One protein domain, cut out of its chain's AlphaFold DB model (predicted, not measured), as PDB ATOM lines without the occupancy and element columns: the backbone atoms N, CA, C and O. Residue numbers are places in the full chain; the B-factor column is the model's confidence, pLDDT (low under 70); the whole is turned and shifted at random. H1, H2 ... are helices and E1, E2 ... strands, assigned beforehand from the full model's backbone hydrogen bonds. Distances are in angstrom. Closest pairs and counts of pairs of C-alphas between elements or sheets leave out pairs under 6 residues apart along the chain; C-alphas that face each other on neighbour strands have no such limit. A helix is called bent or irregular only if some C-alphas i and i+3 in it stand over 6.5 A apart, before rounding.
ATOM      1  N   ARG A   3      26.723  21.811 -28.405       77.75
ATOM      2  CA  ARG A   3      26.014  21.117 -29.488       77.75
ATOM      3  C   ARG A   3      26.091  21.920 -30.780       77.75
ATOM      4  O   ARG A   3      26.321  23.128 -30.724       77.75
ATOM      5  N   LEU A   4      25.829  21.275 -31.913       75.81
ATOM      6  CA  LEU A   4      25.901  21.914 -33.227       75.81
ATOM      7  C   LEU A   4      25.003  23.156 -33.338       75.81
ATOM      8  O   LEU A   4      25.447  24.198 -33.807       75.81
ATOM      9  N   GLY A   5      23.785  23.098 -32.787       75.00
ATOM     10  CA  GLY A   5      22.851  24.234 -32.766       75.00
ATOM     11  C   GLY A   5      23.302  25.453 -31.944       75.00
ATOM     12  O   GLY A   5      22.570  26.433 -31.863       75.00
ATOM     13  N   SER A   6      24.470  25.401 -31.295       79.62
ATOM     14  CA  SER A   6      25.104  26.564 -30.659       79.62
ATOM     15  C   SER A   6      25.968  27.385 -31.625       79.62
ATOM     16  O   SER A   6      26.471  28.433 -31.226       79.62
ATOM     17  N   PHE A   7      26.154  26.922 -32.866       81.25
ATOM     18  CA  PHE A   7      26.985  27.565 -33.880       81.25
ATOM     19  C   PHE A   7      26.152  28.010 -35.088       81.25
ATOM     20  O   PHE A   7      25.089  27.437 -35.341       81.25
ATOM     21  N   PRO A   8      26.624  29.015 -35.847       84.31
ATOM     22  CA  PRO A   8      25.986  29.408 -37.095       84.31
ATOM     23  C   PRO A   8      25.921  28.237 -38.098       84.31
ATOM     24  O   PRO A   8      26.923  27.524 -38.244       84.31
ATOM     25  N   PRO A   9      24.785  28.021 -38.792       80.62
ATOM     26  CA  PRO A   9      24.596  26.878 -39.691       80.62
ATOM     27  C   PRO A   9      25.643  26.778 -40.803       80.62
ATOM     28  O   PRO A   9      26.029  25.682 -41.192       80.62
ATOM     29  N   GLU A  10      26.157  27.906 -41.288       83.50
ATOM     30  CA  GLU A  10      27.174  27.962 -42.341       83.50
ATOM     31  C   GLU A  10      28.531  27.386 -41.912       83.50
ATOM     32  O   GLU A  10      29.341  27.019 -42.760       83.50
ATOM     33  N   ARG A  11      28.778  27.267 -40.601       82.25
ATOM     34  CA  ARG A  11      29.984  26.639 -40.043       82.25
ATOM     35  C   ARG A  11      29.727  25.237 -39.509       82.25
ATOM     36  O   ARG A  11      30.641  24.628 -38.960       82.25
ATOM     37  N   ALA A  12      28.509  24.719 -39.657       80.31
ATOM     38  CA  ALA A  12      28.111  23.450 -39.068       80.31
ATOM     39  C   ALA A  12      29.045  22.302 -39.484       80.31
ATOM     40  O   ALA A  12      29.566  21.598 -38.624       80.31
ATOM     41  N   ALA A  13      29.343  22.183 -40.781       80.12
ATOM     42  CA  ALA A  13      30.243  21.155 -41.302       80.12
ATOM     43  C   ALA A  13      31.672  21.276 -40.734       80.12
ATOM     44  O   ALA A  13      32.248  20.284 -40.289       80.12
ATOM     45  N   GLU A  14      32.223  22.495 -40.686       84.81
ATOM     46  CA  GLU A  14      33.562  22.773 -40.147       84.81
ATOM     47  C   GLU A  14      33.651  22.416 -38.654       84.81
ATOM     48  O   GLU A  14      34.575  21.730 -38.215       84.81
ATOM     49  N   VAL A  15      32.673  22.860 -37.861       85.69
ATOM     50  CA  VAL A  15      32.652  22.633 -36.411       85.69
ATOM     51  C   VAL A  15      32.443  21.152 -36.098       85.69
ATOM     52  O   VAL A  15      33.137  20.617 -35.233       85.69
ATOM     53  N   SER A  16      31.540  20.475 -36.810       84.19
ATOM     54  CA  SER A  16      31.318  19.036 -36.660       84.19
ATOM     55  C   SER A  16      32.567  18.222 -37.000       84.19
ATOM     56  O   SER A  16      32.928  17.316 -36.249       84.19
ATOM     57  N   TYR A  17      33.264  18.577 -38.083       85.75
ATOM     58  CA  TYR A  17      34.524  17.945 -38.473       85.75
ATOM     59  C   TYR A  17      35.606  18.112 -37.400       85.75
ATOM     60  O   TYR A  17      36.198  17.131 -36.950       85.75
ATOM     61  N   HIS A  18      35.825  19.337 -36.915       87.19
ATOM     62  CA  HIS A  18      36.798  19.574 -35.847       87.19
ATOM     63  C   HIS A  18      36.418  18.869 -34.542       87.19
ATOM     64  O   HIS A  18      37.294  18.365 -33.842       87.19
ATOM     65  N   MET A  19      35.127  18.789 -34.207       87.75
ATOM     66  CA  MET A  19      34.686  18.063 -33.020       87.75
ATOM     67  C   MET A  19      34.962  16.560 -33.131       87.75
ATOM     68  O   MET A  19      35.393  15.963 -32.146       87.75
ATOM     69  N   ALA A  20      34.768  15.961 -34.312       87.25
ATOM     70  CA  ALA A  20      35.143  14.568 -34.552       87.25
ATOM     71  C   ALA A  20      36.636  14.345 -34.290       87.25
ATOM     72  O   ALA A  20      36.978  13.484 -33.485       87.25
ATOM     73  N   LEU A  21      37.507  15.191 -34.850       88.62
ATOM     74  CA  LEU A  21      38.954  15.111 -34.616       88.62
ATOM     75  C   LEU A  21      39.322  15.244 -33.130       88.62
ATOM     76  O   LEU A  21      40.194  14.535 -32.638       88.62
ATOM     77  N   LEU A  22      38.660  16.140 -32.392       89.50
ATOM     78  CA  LEU A  22      38.910  16.328 -30.958       89.50
ATOM     79  C   LEU A  22      38.446  15.135 -30.109       89.50
ATOM     80  O   LEU A  22      39.063  14.847 -29.079       89.50
ATOM     81  N   ILE A  23      37.367  14.461 -30.514       88.94
ATOM     82  CA  ILE A  23      36.880  13.233 -29.873       88.94
ATOM     83  C   ILE A  23      37.814  12.061 -30.200       88.94
ATOM     84  O   ILE A  23      38.222  11.346 -29.287       88.94
ATOM     85  N   GLU A  24      38.210  11.900 -31.465       88.94
ATOM     86  CA  GLU A  24      39.171  10.879 -31.914       88.94
ATOM     87  C   GLU A  24      40.533  11.027 -31.226       88.94
ATOM     88  O   GLU A  24      41.126  10.042 -30.795       88.94
ATOM     89  N   ALA A  25      40.999  12.266 -31.042       88.75
ATOM     90  CA  ALA A  25      42.230  12.574 -30.319       88.75
ATOM     91  C   ALA A  25      42.105  12.432 -28.788       88.75
ATOM     92  O   ALA A  25      43.074  12.691 -28.076       88.75
ATOM     93  N   GLY A  26      40.926  12.082 -28.259       90.44
ATOM     94  CA  GLY A  26      40.705  11.883 -26.825       90.44
ATOM     95  C   GLY A  26      40.738  13.164 -25.987       90.44
ATOM     96  O   GLY A  26      40.903  13.095 -24.771       90.44
ATOM     97  N   LEU A  27      40.574  14.343 -26.595       90.44
ATOM     98  CA  LEU A  27      40.580  15.640 -25.899       90.44
ATOM     99  C   LEU A  27      39.182  16.048 -25.431       90.44
ATOM    100  O   LEU A  27      39.017  16.737 -24.420       90.44
ATOM    101  N   VAL A  28      38.161  15.603 -26.157       93.06
ATOM    102  CA  VAL A  28      36.755  15.818 -25.826       93.06
ATOM    103  C   VAL A  28      36.091  14.470 -25.583       93.06
ATOM    104  O   VAL A  28      36.211  13.551 -26.384       93.06
ATOM    105  N   ASN A  29      35.337  14.365 -24.491       90.62
ATOM    106  CA  ASN A  29      34.401  13.269 -24.299       90.62
ATOM    107  C   ASN A  29      33.055  13.660 -24.927       90.62
ATOM    108  O   ASN A  29      32.388  14.605 -24.483       90.62
ATOM    109  N   GLY A  30      32.682  12.948 -25.982       86.81
ATOM    110  CA  GLY A  30      31.481  13.208 -26.755       86.81
ATOM    111  C   GLY A  30      31.214  12.114 -27.777       86.81
ATOM    112  O   GLY A  30      31.946  11.130 -27.861       86.81
ATOM    113  N   GLN A  31      30.149  12.298 -28.545       82.00
ATOM    114  CA  GLN A  31      29.801  11.445 -29.674       82.00
ATOM    115  C   GLN A  31      29.445  12.316 -30.873       82.00
ATOM    116  O   GLN A  31      28.838  13.377 -30.726       82.00
ATOM    117  N   VAL A  32      29.819  11.852 -32.058       80.31
ATOM    118  CA  VAL A  32      29.408  12.433 -33.338       80.31
ATOM    119  C   VAL A  32      28.361  11.530 -33.966       80.31
ATOM    120  O   VAL A  32      28.522  10.310 -33.988       80.31
ATOM    121  N   SER A  33      27.270  12.121 -34.447       73.25
ATOM    122  CA  SER A  33      26.256  11.401 -35.204       73.25
ATOM    123  C   SER A  33      26.519  11.609 -36.687       73.25
ATOM    124  O   SER A  33      26.387  12.711 -37.221       73.25
ATOM    125  N   GLN A  34      26.907  10.528 -37.351       64.62
ATOM    126  CA  GLN A  34      26.931  10.459 -38.804       64.62
ATOM    127  C   GLN A  34      25.602   9.842 -39.243       64.62
ATOM    128  O   GLN A  34      25.279   8.715 -38.866       64.62
ATOM    129  N   THR A  35      24.792  10.584 -39.998       57.53
ATOM    130  CA  THR A  35      23.696   9.963 -40.764       57.53
ATOM    131  C   THR A  35      24.274   9.441 -42.076       57.53
ATOM    132  O   THR A  35      25.389   9.795 -42.439       57.53
ATOM    133  N   ILE A  36      23.534   8.595 -42.793       45.91
ATOM    134  CA  ILE A  36      23.947   8.032 -44.085       45.91
ATOM    135  C   ILE A  36      24.305   9.175 -45.057       45.91
ATOM    136  O   ILE A  36      23.423   9.837 -45.598       45.91
ATOM    137  N   GLY A  37      25.607   9.420 -45.226       55.03
ATOM    138  CA  GLY A  37      26.194  10.527 -45.980       55.03
ATOM    139  C   GLY A  37      27.612  10.849 -45.471       55.03
ATOM    140  O   GLY A  37      27.970  10.427 -44.373       55.03
ATOM    141  N   PRO A  38      28.450  11.559 -46.249       56.56
ATOM    142  CA  PRO A  38      29.815  11.913 -45.839       56.56
ATOM    143  C   PRO A  38      29.867  13.034 -44.785       56.56
ATOM    144  O   PRO A  38      30.935  13.326 -44.254       56.56
ATOM    145  N   GLU A  39      28.736  13.680 -44.497       59.94
ATOM    146  CA  GLU A  39      28.663  14.845 -43.620       59.94
ATOM    147  C   GLU A  39      28.218  14.467 -42.199       59.94
ATOM    148  O   GLU A  39      27.268  13.708 -41.988       59.94
ATOM    149  N   ILE A  40      28.921  15.011 -41.202       61.84
ATOM    150  CA  ILE A  40      28.565  14.867 -39.788       61.84
ATOM    151  C   ILE A  40      27.417  15.834 -39.501       61.84
ATOM    152  O   ILE A  40      27.617  17.048 -39.406       61.84
ATOM    153  N   ASN A  41      26.218  15.279 -39.348       64.12
ATOM    154  CA  ASN A  41      24.988  16.055 -39.209       64.12
ATOM    155  C   ASN A  41      24.746  16.567 -37.789       64.12
ATOM    156  O   ASN A  41      23.975  17.506 -37.613       64.12
ATOM    157  N   ASP A  42      25.380  15.969 -36.778       67.88
ATOM    158  CA  ASP A  42      25.289  16.454 -35.404       67.88
ATOM    159  C   ASP A  42      26.473  15.978 -34.555       67.88
ATOM    160  O   ASP A  42      27.099  14.948 -34.825       67.88
ATOM    161  N   PHE A  43      26.759  16.711 -33.486       77.50
ATOM    162  CA  PHE A  43      27.704  16.287 -32.465       77.50
ATOM    163  C   PHE A  43      27.210  16.666 -31.079       77.50
ATOM    164  O   PHE A  43      26.579  17.701 -30.845       77.50
ATOM    165  N   PHE A  44      27.605  15.838 -30.122       76.94
ATOM    166  CA  PHE A  44      27.311  16.041 -28.727       76.94
ATOM    167  C   PHE A  44      28.582  15.983 -27.881       76.94
ATOM    168  O   PHE A  44      29.185  14.922 -27.729       76.94
ATOM    169  N   SER A  45      28.976  17.122 -27.296       82.06
ATOM    170  CA  SER A  45      30.105  17.205 -26.365       82.06
ATOM    171  C   SER A  45      29.621  17.301 -24.915       82.06
ATOM    172  O   SER A  45      28.924  18.251 -24.527       82.06
ATOM    173  N   GLN A  46      30.030  16.327 -24.099       83.50
ATOM    174  CA  GLN A  46      29.720  16.288 -22.671       83.50
ATOM    175  C   GLN A  46      30.684  17.177 -21.882       83.50
ATOM    176  O   GLN A  46      30.252  18.062 -21.138       83.50
ATOM    177  N   ARG A  47      31.990  16.940 -22.048       86.69
ATOM    178  CA  ARG A  47      33.078  17.596 -21.305       86.69
ATOM    179  C   ARG A  47      34.416  17.435 -22.023       86.69
ATOM    180  O   ARG A  47      34.577  16.542 -22.850       86.69
ATOM    181  N   LEU A  48      35.400  18.240 -21.630       90.69
ATOM    182  CA  LEU A  48      36.803  17.950 -21.924       90.69
ATOM    183  C   LEU A  48      37.279  16.737 -21.112       90.69
ATOM    184  O   LEU A  48      36.806  16.479 -19.992       90.69
ATOM    185  N   THR A  49      38.220  15.993 -21.685       93.19
ATOM    186  CA  THR A  49      39.026  15.030 -20.930       93.19
ATOM    187  C   THR A  49      40.050  15.773 -20.073       93.19
ATOM    188  O   THR A  49      40.193  16.993 -20.179       93.19
TER     189      THR A  49
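Overview. This is residues 3 to 49 of the 102 residues of an uncharacterized protein of Candidatus Nitrotoga sp. CP45 (UniProt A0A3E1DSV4). A single kinked helix, H1, packs along one face of a two-stranded antiparallel hairpin, E1 and E2, whose other face is bare. The 47 printed residues hold H1, E1, E2 in that order, mixed in class. The whole is compact, with a radius of gyration of the C-alphas of 10.0 A and spans of 27 by 22 by 13 A.

Arrangement. Start at H1, residues 9 to 24: it has a kink of 25 degrees near residue 16 and is irregular, C-alphas 10 and 13 being 7.5 A apart. In it, 10 of 12 O i to N i+4 pairs are within hydrogen-bond range. Its closest C-alphas to E1, residues 28 to 34, are Leu 22 and Val 28, 5.6 A; to E2, residues 40 to 48, Ser 16 and Ile 40, 5.9 A. E1 and E2 form an antiparallel hairpin at 167 degrees, with N 31 and O 44 2.9 A apart, within hydrogen-bond range.

Along the chain. Find C-alpha 9 at (24.596, 26.878, -39.691); H1 runs 23.0 A from there. E1 spans 17.1 A. E2 spans 19.9 A to C-alpha 48 at (36.803, 17.950, -21.924).

Size, cuts and confidence. The farthest C-alphas, Ile 36 and Thr 49, are 28.5 A apart. The printed part has no cut, and both links are tight. Look for pLDDT under 70 at residues 34 to 42.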